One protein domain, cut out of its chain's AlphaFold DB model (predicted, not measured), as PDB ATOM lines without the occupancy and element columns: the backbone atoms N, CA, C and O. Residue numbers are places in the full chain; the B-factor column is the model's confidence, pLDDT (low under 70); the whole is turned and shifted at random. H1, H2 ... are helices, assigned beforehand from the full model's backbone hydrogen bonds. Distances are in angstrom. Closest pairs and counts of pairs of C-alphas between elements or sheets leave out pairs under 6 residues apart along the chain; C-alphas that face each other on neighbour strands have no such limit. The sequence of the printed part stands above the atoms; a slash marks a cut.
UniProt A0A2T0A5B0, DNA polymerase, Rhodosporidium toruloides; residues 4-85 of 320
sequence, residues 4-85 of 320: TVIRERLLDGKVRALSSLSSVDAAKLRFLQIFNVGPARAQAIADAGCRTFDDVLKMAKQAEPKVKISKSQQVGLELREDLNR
ATOM      1  N   THR A   4      19.811  39.260 -45.613       89.56
ATOM      2  CA  THR A   4      21.230  39.627 -45.573       89.56
ATOM      3  C   THR A   4      22.073  38.816 -46.555       89.56
ATOM      4  O   THR A   4      22.850  39.395 -47.305       89.56
ATOM      5  N   VAL A   5      21.864  37.500 -46.631       90.44
ATOM      6  CA  VAL A   5      22.615  36.615 -47.538       90.44
ATOM      7  C   VAL A   5      22.250  36.867 -49.003       90.44
ATOM      8  O   VAL A   5      23.116  36.832 -49.875       90.44
ATOM      9  N   ILE A   6      20.970  37.144 -49.280       91.94
ATOM     10  CA  ILE A   6      20.493  37.480 -50.630       91.94
ATOM     11  C   ILE A   6      21.126  38.797 -51.090       91.94
ATOM     12  O   ILE A   6      21.690  38.857 -52.181       91.94
ATOM     13  N   ARG A   7      21.079  39.827 -50.235       92.94
ATOM     14  CA  ARG A   7      21.686  41.137 -50.490       92.94
ATOM     15  C   ARG A   7      23.179  41.017 -50.797       92.94
ATOM     16  O   ARG A   7      23.619  41.577 -51.793       92.94
ATOM     17  N   GLU A   8      23.936  40.287 -49.976       93.00
ATOM     18  CA  GLU A   8      25.375  40.063 -50.198       93.00
ATOM     19  C   GLU A   8      25.643  39.426 -51.564       93.00
ATOM     20  O   GLU A   8      26.444  39.934 -52.346       93.00
ATOM     21  N   ARG A   9      24.922  38.350 -51.906       92.31
ATOM     22  CA  ARG A   9      25.138  37.665 -53.183       92.31
ATOM     23  C   ARG A   9      24.839  38.558 -54.389       92.31
ATOM     24  O   ARG A   9      25.550  38.441 -55.386       92.31
ATOM     25  N   LEU A  10      23.803  39.397 -54.312       93.56
ATOM     26  CA  LEU A  10      23.382  40.274 -55.409       93.56
ATOM     27  C   LEU A  10      24.274  41.509 -55.568       93.56
ATOM     28  O   LEU A  10      24.605  41.855 -56.696       93.56
ATOM     29  N   LEU A  11      24.650  42.166 -54.467       94.69
ATOM     30  CA  LEU A  11      25.421  43.415 -54.512       94.69
ATOM     31  C   LEU A  11      26.931  43.171 -54.557       94.69
ATOM     32  O   LEU A  11      27.630  43.798 -55.345       94.69
ATOM     33  N   ASP A  12      27.432  42.242 -53.744       91.50
ATOM     34  CA  ASP A  12      28.873  42.019 -53.583       91.50
ATOM     35  C   ASP A  12      29.378  40.873 -54.476       91.50
ATOM     36  O   ASP A  12      30.574  40.579 -54.517       91.50
ATOM     37  N   GLY A  13      28.466  40.151 -55.136       92.00
ATOM     38  CA  GLY A  13      28.777  38.961 -55.925       92.00
ATOM     39  C   GLY A  13      29.247  37.764 -55.089       92.00
ATOM     40  O   GLY A  13      29.507  36.698 -55.645       92.00
ATOM     41  N   LYS A  14      29.312  37.877 -53.761       88.94
ATOM     42  CA  LYS A  14      29.818  36.841 -52.851       88.94
ATOM     43  C   LYS A  14      28.983  36.775 -51.582       88.94
ATOM     44  O   LYS A  14      28.305  37.725 -51.229       88.94
ATOM     45  N   VAL A  15      29.053  35.644 -50.888       89.81
ATOM     46  CA  VAL A  15      28.505  35.497 -49.534       89.81
ATOM     47  C   VAL A  15      29.691  35.432 -48.588       89.81
ATOM     48  O   VAL A  15      30.491  34.500 -48.685       89.81
ATOM     49  N   ARG A  16      29.830  36.414 -47.692       87.38
ATOM     50  CA  ARG A  16      31.051  36.573 -46.879       87.38
ATOM     51  C   ARG A  16      31.333  35.352 -46.009       87.38
ATOM     52  O   ARG A  16      32.472  34.901 -45.949       87.38
ATOM     53  N   ALA A  17      30.281  34.762 -45.442       86.00
ATOM     54  CA  ALA A  17      30.370  33.547 -44.636       86.00
ATOM     55  C   ALA A  17      30.944  32.336 -45.399       86.00
ATOM     56  O   ALA A  17      31.520  31.450 -44.779       86.00
ATOM     57  N   LEU A  18      30.806  32.286 -46.732       85.81
ATOM     58  CA  LEU A  18      31.402  31.221 -47.550       85.81
ATOM     59  C   LEU A  18      32.890  31.468 -47.819       85.81
ATOM     60  O   LEU A  18      33.650  30.517 -47.969       85.81
ATOM     61  N   SER A  19      33.312  32.732 -47.882       85.25
ATOM     62  CA  SER A  19      34.716  33.104 -48.095       85.25
ATOM     63  C   SER A  19      35.583  32.873 -46.856       85.25
ATOM     64  O   SER A  19      36.783  32.674 -46.992       85.25
ATOM     65  N   SER A  20      34.987  32.893 -45.662       88.62
ATOM     66  CA  SER A  20      35.679  32.695 -44.383       88.62
ATOM     67  C   SER A  20      35.697  31.240 -43.901       88.62
ATOM     68  O   SER A  20      35.999  30.994 -42.736       88.62
ATOM     69  N   LEU A  21      35.315  30.275 -44.744       91.56
ATOM     70  CA  LEU A  21      35.287  28.866 -44.348       91.56
ATOM     71  C   LEU A  21      36.701  28.323 -44.144       91.56
ATOM     72  O   LEU A  21      37.600  28.566 -44.951       91.56
ATOM     73  N   SER A  22      36.871  27.515 -43.097       95.00
ATOM     74  CA  SER A  22      38.093  26.737 -42.923       95.00
ATOM     75  C   SER A  22      38.258  25.732 -44.074       95.00
ATOM     76  O   SER A  22      37.291  25.346 -44.743       95.00
ATOM     77  N   SER A  23      39.484  25.247 -44.294       94.44
ATOM     78  CA  SER A  23      39.735  24.203 -45.302       94.44
ATOM     79  C   SER A  23      38.945  22.916 -45.021       94.44
ATOM     80  O   SER A  23      38.549  22.219 -45.957       94.44
ATOM     81  N   VAL A  24      38.671  22.630 -43.744       95.81
ATOM     82  CA  VAL A  24      37.861  21.494 -43.286       95.81
ATOM     83  C   VAL A  24      36.387  21.716 -43.616       95.81
ATOM     84  O   VAL A  24      35.762  20.834 -44.198       95.81
ATOM     85  N   ASP A  25      35.838  22.898 -43.328       95.19
ATOM     86  CA  ASP A  25      34.432  23.205 -43.619       95.19
ATOM     87  C   ASP A  25      34.156  23.236 -45.124       95.19
ATOM     88  O   ASP A  25      33.146  22.707 -45.594       95.19
ATOM     89  N   ALA A  26      35.086  23.790 -45.906       94.75
ATOM     90  CA  ALA A  26      35.008  23.759 -47.360       94.75
ATOM     91  C   ALA A  26      35.028  22.314 -47.896       94.75
ATOM     92  O   ALA A  26      34.246  21.967 -48.787       94.75
ATOM     93  N   ALA A  27      35.880  21.450 -47.333       96.81
ATOM     94  CA  ALA A  27      35.932  20.034 -47.685       96.81
ATOM     95  C   ALA A  27      34.646  19.293 -47.285       96.81
ATOM     96  O   ALA A  27      34.073  18.572 -48.099       96.81
ATOM     97  N   LYS A  28      34.121  19.539 -46.081       96.44
ATOM     98  CA  LYS A  28      32.834  19.004 -45.622       96.44
ATOM     99  C   LYS A  28      31.711  19.345 -46.600       96.44
ATOM    100  O   LYS A  28      30.980  18.450 -47.016       96.44
ATOM    101  N   LEU A  29      31.583  20.612 -47.006       95.06
ATOM    102  CA  LEU A  29      30.569  21.026 -47.983       95.06
ATOM    103  C   LEU A  29      30.757  20.335 -49.339       95.06
ATOM    104  O   LEU A  29      29.778  19.917 -49.954       95.06
ATOM    105  N   ARG A  30      32.005  20.161 -49.790       95.31
ATOM    106  CA  ARG A  30      32.326  19.407 -51.009       95.31
ATOM    107  C   ARG A  30      31.869  17.949 -50.910       95.31
ATOM    108  O   ARG A  30      31.272  17.436 -51.852       95.31
ATOM    109  N   PHE A  31      32.095  17.289 -49.777       96.62
ATOM    110  CA  PHE A  31      31.768  15.871 -49.597       96.62
ATOM    111  C   PHE A  31      30.272  15.578 -49.439       96.62
ATOM    112  O   PHE A  31      29.869  14.431 -49.615       96.62
ATOM    113  N   LEU A  32      29.427  16.592 -49.218       95.56
ATOM    114  CA  LEU A  32      27.965  16.445 -49.306       95.56
ATOM    115  C   LEU A  32      27.475  16.089 -50.719       95.56
ATOM    116  O   LEU A  32      26.353  15.619 -50.878       95.56
ATOM    117  N   GLN A  33      28.305  16.298 -51.744       94.12
ATOM    118  CA  GLN A  33      28.006  15.912 -53.127       94.12
ATOM    119  C   GLN A  33      28.189  14.410 -53.388       94.12
ATOM    120  O   GLN A  33      27.902  13.940 -54.488       94.12
ATOM    121  N   ILE A  34      28.722  13.658 -52.422       93.50
ATOM    122  CA  ILE A  34      28.916  12.216 -52.548       93.50
ATOM    123  C   ILE A  34      27.593  11.518 -52.226       93.50
ATOM    124  O   ILE A  34      26.947  11.802 -51.214       93.50
ATOM    125  N   PHE A  35      27.194  10.577 -53.080       90.62
ATOM    126  CA  PHE A  35      25.968   9.807 -52.900       90.62
ATOM    127  C   PHE A  35      25.891   9.172 -51.500       90.62
ATOM    128  O   PHE A  35      26.826   8.506 -51.054       90.62
ATOM    129  N   ASN A  36      24.759   9.352 -50.810       89.75
ATOM    130  CA  ASN A  36      24.529   8.852 -49.448       89.75
ATOM    131  C   ASN A  36      25.599   9.278 -48.417       89.75
ATOM    132  O   ASN A  36      25.908   8.528 -47.484       89.75
ATOM    133  N   VAL A  37      26.155  10.487 -48.549       93.69
ATOM    134  CA  VAL A  37      26.997  11.121 -47.523       93.69
ATOM    135  C   VAL A  37      26.264  12.319 -46.916       93.69
ATOM    136  O   VAL A  37      26.048  13.339 -47.559       93.69
ATOM    137  N   GLY A  38      25.874  12.183 -45.646       94.81
ATOM    138  CA  GLY A  38      25.281  13.267 -44.857       94.81
ATOM    139  C   GLY A  38      26.320  14.101 -44.090       94.81
ATOM    140  O   GLY A  38      27.496  13.734 -44.054       94.81
ATOM    141  N   PRO A  39      25.896  15.180 -43.400       95.88
ATOM    142  CA  PRO A  39      26.795  16.135 -42.740       95.88
ATOM    143  C   PRO A  39      27.798  15.524 -41.759       95.88
ATOM    144  O   PRO A  39      28.965  15.902 -41.779       95.88
ATOM    145  N   ALA A  40      27.368  14.563 -40.936       95.88
ATOM    146  CA  ALA A  40      28.244  13.902 -39.967       95.88
ATOM    147  C   ALA A  40      29.359  13.102 -40.655       95.88
ATOM    148  O   ALA A  40      30.518  13.142 -40.256       95.88
ATOM    149  N   ARG A  41      29.018  12.402 -41.739       96.12
ATOM    150  CA  ARG A  41      29.976  11.582 -42.480       96.12
ATOM    151  C   ARG A  41      30.893  12.431 -43.355       96.12
ATOM    152  O   ARG A  41      32.078  12.143 -43.428       96.12
ATOM    153  N   ALA A  42      30.372  13.501 -43.955       97.31
ATOM    154  CA  ALA A  42      31.178  14.500 -44.650       97.31
ATOM    155  C   ALA A  42      32.208  15.150 -43.714       97.31
ATOM    156  O   ALA A  42      33.357  15.329 -44.108       97.31
ATOM    157  N   GLN A  43      31.810  15.444 -42.469       97.25
ATOM    158  CA  GLN A  43      32.715  15.942 -41.435       97.25
ATOM    159  C   GLN A  43      33.809  14.919 -41.125       97.25
ATOM    160  O   GLN A  43      34.979  15.249 -41.245       97.25
ATOM    161  N   ALA A  44      33.447  13.663 -40.845       97.25
ATOM    162  CA  ALA A  44      34.425  12.613 -40.555       97.25
ATOM    163  C   ALA A  44      35.451  12.421 -41.690       97.25
ATOM    164  O   ALA A  44      36.638  12.236 -41.434       97.25
ATOM    165  N   ILE A  45      35.014  12.494 -42.953       97.62
ATOM    166  CA  ILE A  45      35.909  12.418 -44.120       97.62
ATOM    167  C   ILE A  45      36.866  13.621 -44.158       97.62
ATOM    168  O   ILE A  45      38.054  13.459 -44.441       97.62
ATOM    169  N   ALA A  46      36.374  14.825 -43.856       97.62
ATOM    170  CA  ALA A  46      37.212  16.017 -43.772       97.62
ATOM    171  C   ALA A  46      38.206  15.927 -42.598       97.62
ATOM    172  O   ALA A  46      39.399  16.177 -42.781       97.62
ATOM    173  N   ASP A  47      37.771  15.484 -41.423       97.38
ATOM    174  CA  ASP A  47      38.626  15.324 -40.238       97.38
ATOM    175  C   ASP A  47      39.701  14.246 -40.447       97.38
ATOM    176  O   ASP A  47      40.820  14.370 -39.952       97.38
ATOM    177  N   ALA A  48      39.422  13.235 -41.276       96.62
ATOM    178  CA  ALA A  48      40.404  12.230 -41.683       96.62
ATOM    179  C   ALA A  48      41.566  12.795 -42.529       96.62
ATOM    180  O   ALA A  48      42.574  12.105 -42.720       96.62
ATOM    181  N   GLY A  49      41.453  14.042 -42.998       96.69
ATOM    182  CA  GLY A  49      42.472  14.751 -43.773       96.69
ATOM    183  C   GLY A  49      42.136  14.909 -45.256       96.69
ATOM    184  O   GLY A  49      42.894  15.554 -45.973       96.69
ATOM    185  N   CYS A  50      40.999  14.387 -45.729       97.56
ATOM    186  CA  CYS A  50      40.610  14.533 -47.131       97.56
ATOM    187  C   CYS A  50      40.182  15.976 -47.426       97.56
ATOM    188  O   CYS A  50      39.437  16.586 -46.652       97.56
ATOM    189  N   ARG A  51      40.608  16.534 -48.562       97.12
ATOM    190  CA  ARG A  51      40.181  17.868 -49.032       97.12
ATOM    191  C   ARG A  51      39.578  17.825 -50.435       97.12
ATOM    192  O   ARG A  51      38.732  18.661 -50.773       97.12
ATOM    193  N   THR A  52      39.971  16.836 -51.226       97.06
ATOM    194  CA  THR A  52      39.528  16.598 -52.601       97.06
ATOM    195  C   THR A  52      38.793  15.264 -52.723       97.06
ATOM    196  O   THR A  52      38.843  14.423 -51.827       97.06
ATOM    197  N   PHE A  53      38.087  15.060 -53.837       96.50
ATOM    198  CA  PHE A  53      37.456  13.772 -54.137       96.50
ATOM    199  C   PHE A  53      38.488  12.661 -54.375       96.50
ATOM    200  O   PHE A  53      38.250  11.520 -53.982       96.50
ATOM    201  N   ASP A  54      39.653  13.000 -54.930       95.25
ATOM    202  CA  ASP A  54      40.749  12.051 -55.134       95.25
ATOM    203  C   ASP A  54      41.328  11.563 -53.807       95.25
ATOM    204  O   ASP A  54      41.657  10.386 -53.684       95.25
ATOM    205  N   ASP A  55      41.392  12.427 -52.789       96.31
ATOM    206  CA  ASP A  55      41.798  12.016 -51.440       96.31
ATOM    207  C   ASP A  55      40.837  10.963 -50.881       96.31
ATOM    208  O   ASP A  55      41.274   9.970 -50.302       96.31
ATOM    209  N   VAL A  56      39.528  11.133 -51.113       96.19
ATOM    210  CA  VAL A  56      38.505  10.166 -50.688       96.19
ATOM    211  C   VAL A  56      38.678   8.833 -51.416       96.19
ATOM    212  O   VAL A  56      38.604   7.784 -50.778       96.19
ATOM    213  N   LEU A  57      38.947   8.852 -52.727       93.56
ATOM    214  CA  LEU A  57      39.207   7.637 -53.511       93.56
ATOM    215  C   LEU A  57      40.499   6.935 -53.081       93.56
ATOM    216  O   LEU A  57      40.523   5.709 -52.978       93.56
ATOM    217  N   LYS A  58      41.568   7.689 -52.810       94.25
ATOM    218  CA  LYS A  58      42.834   7.147 -52.301       94.25
ATOM    219  C   LYS A  58      42.643   6.522 -50.924       94.25
ATOM    220  O   LYS A  58      43.067   5.389 -50.719       94.25
ATOM    221  N   MET A  59      41.954   7.217 -50.018       95.00
ATOM    222  CA  MET A  59      41.611   6.694 -48.698       95.00
ATOM    223  C   MET A  59      40.781   5.414 -48.819       95.00
ATOM    224  O   MET A  59      41.094   4.430 -48.167       95.00
ATOM    225  N   ALA A  60      39.780   5.370 -49.702       93.00
ATOM    226  CA  ALA A  60      38.931   4.193 -49.892       93.00
ATOM    227  C   ALA A  60      39.684   2.925 -50.349       93.00
ATOM    228  O   ALA A  60      39.166   1.828 -50.154       93.00
ATOM    229  N   LYS A  61      40.877   3.067 -50.946       91.62
ATOM    230  CA  LYS A  61      41.737   1.958 -51.401       91.62
ATOM    231  C   LYS A  61      42.722   1.461 -50.335       91.62
ATOM    232  O   LYS A  61      43.404   0.468 -50.569       91.62
ATOM    233  N   GLN A  62      42.839   2.151 -49.201       92.50
ATOM    234  CA  GLN A  62      43.716   1.733 -48.106       92.50
ATOM    235  C   GLN A  62      43.181   0.455 -47.449       92.50
ATOM    236  O   GLN A  62      41.969   0.263 -47.371       92.50
ATOM    237  N   ALA A  63      44.083  -0.394 -46.945       89.31
ATOM    238  CA  ALA A  63      43.705  -1.603 -46.208       89.31
ATOM    239  C   ALA A  63      42.901  -1.261 -44.938       89.31
ATOM    240  O   ALA A  63      41.868  -1.873 -44.672       89.31
ATOM    241  N   GLU A  64      43.327  -0.218 -44.216       91.12
ATOM    242  CA  GLU A  64      42.670   0.291 -43.008       91.12
ATOM    243  C   GLU A  64      42.400   1.800 -43.136       91.12
ATOM    244  O   GLU A  64      43.192   2.633 -42.689       91.12
ATOM    245  N   PRO A  65      41.299   2.196 -43.799       92.50
ATOM    246  CA  PRO A  65      40.975   3.601 -43.981       92.50
ATOM    247  C   PRO A  65      40.437   4.215 -42.686       92.50
ATOM    248  O   PRO A  65      39.552   3.649 -42.044       92.50
ATOM    249  N   LYS A  66      40.861   5.448 -42.373       93.31
ATOM    250  CA  LYS A  66      40.312   6.232 -41.245       93.31
ATOM    251  C   LYS A  66      38.785   6.348 -41.297       93.31
ATOM    252  O   LYS A  66      38.120   6.351 -40.267       93.31
ATOM    253  N   VAL A  67      38.227   6.446 -42.506       95.19
ATOM    254  CA  VAL A  67      36.784   6.394 -42.753       95.19
ATOM    255  C   VAL A  67      36.513   5.403 -43.876       95.19
ATOM    256  O   VAL A  67      36.848   5.644 -45.034       95.19
ATOM    257  N   LYS A  68      35.851   4.292 -43.547       94.12
ATOM    258  CA  LYS A  68      35.434   3.289 -44.534       94.12
ATOM    259  C   LYS A  68      34.446   3.902 -45.521       94.12
ATOM    260  O   LYS A  68      33.405   4.374 -45.080       94.12
ATOM    261  N   ILE A  69      34.708   3.836 -46.825       94.06
ATOM    262  CA  ILE A  69      33.787   4.282 -47.887       94.06
ATOM    263  C   ILE A  69      33.110   3.054 -48.509       94.06
ATOM    264  O   ILE A  69      33.793   2.129 -48.945       94.06
ATOM    265  N   SER A  70      31.772   3.013 -48.534       91.00
ATOM    266  CA  SER A  70      31.038   1.862 -49.084       91.00
ATOM    267  C   SER A  70      31.201   1.764 -50.602       91.00
ATOM    268  O   SER A  70      31.392   2.775 -51.273       91.00
ATOM    269  N   LYS A  71      31.021   0.565 -51.172       88.06
ATOM    270  CA  LYS A  71      31.015   0.379 -52.635       88.06
ATOM    271  C   LYS A  71      30.010   1.309 -53.328       88.06
ATOM    272  O   LYS A  71      30.329   1.921 -54.335       88.06
ATOM    273  N   SER A  72      28.830   1.498 -52.736       88.69
ATOM    274  CA  SER A  72      27.821   2.428 -53.256       88.69
ATOM    275  C   SER A  72      28.263   3.894 -53.241       88.69
ATOM    276  O   SER A  72      27.938   4.637 -54.164       88.69
ATOM    277  N   GLN A  73      29.025   4.313 -52.227       92.06
ATOM    278  CA  GLN A  73      29.619   5.651 -52.160       92.06
ATOM    279  C   GLN A  73      30.744   5.818 -53.186       92.06
ATOM    280  O   GLN A  73      30.865   6.895 -53.755       92.06
ATOM    281  N   GLN A  74      31.527   4.766 -53.452       91.62
ATOM    282  CA  GLN A  74      32.576   4.779 -54.478       91.62
ATOM    283  C   GLN A  74      31.977   4.936 -55.882       91.62
ATOM    284  O   GLN A  74      32.318   5.888 -56.574       91.62
ATOM    285  N   VAL A  75      30.998   4.102 -56.254       90.88
ATOM    286  CA  VAL A  75      30.302   4.226 -57.552       90.88
ATOM    287  C   VAL A  75      29.604   5.586 -57.668       90.88
ATOM    288  O   VAL A  75      29.669   6.250 -58.699       90.88
ATOM    289  N   GLY A  76      28.964   6.056 -56.593       92.56
ATOM    290  CA  GLY A  76      28.353   7.385 -56.578       92.56
ATOM    291  C   GLY A  76      29.357   8.538 -56.690       92.56
ATOM    292  O   GLY A  76      28.989   9.612 -57.157       92.56
ATOM    293  N   LEU A  77      30.612   8.331 -56.283       93.31
ATOM    294  CA  LEU A  77      31.693   9.298 -56.455       93.31
ATOM    295  C   LEU A  77      32.220   9.307 -57.897       93.31
ATOM    296  O   LEU A  77      32.453  10.383 -58.445       93.31
ATOM    297  N   GLU A  78      32.341   8.136 -58.523       91.38
ATOM    298  CA  GLU A  78      32.703   7.992 -59.940       91.38
ATOM    299  C   GLU A  78      31.665   8.656 -60.857       91.38
ATOM    300  O   GLU A  78      32.018   9.386 -61.781       91.38
ATOM    301  N   LEU A  79      30.375   8.480 -60.555       93.12
ATOM    302  CA  LEU A  79      29.261   9.042 -61.326       93.12
ATOM    303  C   LEU A  79      28.816  10.436 -60.844       93.12
ATOM    304  O   LEU A  79      27.809  10.970 -61.312       93.12
ATOM    305  N   ARG A  80      29.551  11.054 -59.913       94.00
ATOM    306  CA  ARG A  80      29.160  12.294 -59.216       94.00
ATOM    307  C   ARG A  80      28.777  13.438 -60.155       94.00
ATOM    308  O   ARG A  80      27.826  14.167 -59.876       94.00
ATOM    309  N   GLU A  81      29.529  13.631 -61.236       94.19
ATOM    310  CA  GLU A  81      29.280  14.711 -62.203       94.19
ATOM    311  C   GLU A  81      27.934  14.558 -62.922       94.19
ATOM    312  O   GLU A  81      27.291  15.555 -63.249       94.19
ATOM    313  N   ASP A  82      27.482  13.323 -63.136       95.12
ATOM    314  CA  ASP A  82      26.180  13.033 -63.731       95.12
ATOM    315  C   ASP A  82      25.063  13.189 -62.697       95.12
ATOM    316  O   ASP A  82      24.049  13.836 -62.967       95.12
ATOM    317  N   LEU A  83      25.276  12.654 -61.492       93.50
ATOM    318  CA  LEU A  83      24.281  12.625 -60.418       93.50
ATOM    319  C   LEU A  83      23.974  14.008 -59.828       93.50
ATOM    320  O   LEU A  83      22.874  14.222 -59.326       93.50
ATOM    321  N   ASN A  84      24.917  14.951 -59.891       91.88
ATOM    322  CA  ASN A  84      24.695  16.329 -59.439       91.88
ATOM    323  C   ASN A  84      24.025  17.221 -60.493       91.88
ATOM    324  O   ASN A  84      23.694  18.373 -60.202       91.88
ATOM    325  N   ARG A  85      23.817  16.725 -61.719       95.00
ATOM    326  CA  ARG A  85      23.089  17.462 -62.755       95.00
ATOM    327  C   ARG A  85      21.600  17.199 -62.631       95.00
ATOM    328  O   ARG A  85      21.168  16.054 -62.529       95.00
TER     329      ARG A  85
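This is residues 4 to 85 of the 320 residues of the protein "DNA polymerase" of Rhodosporidium toruloides (UniProt A0A2T0A5B0). The model is a lobe of short helices, with H3 and H4 crossing each other in it, and an arm holding H1 and H2 that reaches away from the lobe and makes much of the length. H5 and H6 lie on the side of the lobe away from the arm, and the short H7 follows H6 at the lobe's edge. The printed part has 82 residues with seven named helices, H1 to H7 in order along the chain, and no named strand; the class is all helix. It is loose, with a radius of gyration of the C-alphas of 14.7 A, and elongated, with spans of 48 by 26 by 19 A.

H3, residues 23 to 31, and H4, residues 39 to 47, touch at a steep tilt of 48 degrees and run opposite ways; their closest C-alphas, of Lys 28 and Ala 42, are 4.9 A apart. H5, residues 53 to 60, is close to H4 but not clearly touching, about perpendicular at 83 degrees, with the C-alphas of Ile 45 and Val 56 closest at 7.4 A. H5 is likewise close to H3 but not clearly touching, the C-alphas of Phe 31 and Phe 53 being closest at 7.6 A. H5 and H6, residues 71 to 78, form a helical hairpin that only just touches, with 3 pairs of C-alphas within 8 A, at a shallow tilt of 25 degrees, opposite ways; the closest C-alphas, of Leu 57 and Gln 74, are 7.3 A apart. H7, residues 80 to 83, is close to H6 but not clearly touching, with the C-alphas of Gly 76 and Leu 83 closest at 7.7 A. H2, residues 16 to 19, is only just apart from H3, at 8.3 A. H1, residues 4 to 11, is close to H2 but not clearly touching, the C-alphas of Glu 8 and Arg 16 being closest at 7.4 A, and it is apart from H3. In H1, H3, H4, H5 and H6 every O i to N i+4 pair is within hydrogen-bond range; H2 and H7 are too short for such a pair.

H3 measures 12.3 A from C-alpha 23 at (39.735, 24.203, -45.302) to C-alpha 31, and H4 measures 12.1 A. H6 is 10.7 A long, and H1 and H5 are 10.6 A each. H2 and H7 have 4 residues each. H1 begins with C-alpha 4 at (21.230, 39.627, -45.573), and H7 ends with C-alpha 83 at (24.281, 12.625, -60.418).

The two C-alphas farthest apart, of Leu 11 and Ala 63, are 49.3 A apart. The printed part has no cut and no long link. Mean pLDDT of the printed part is 93.4, and no printed residue is under 70.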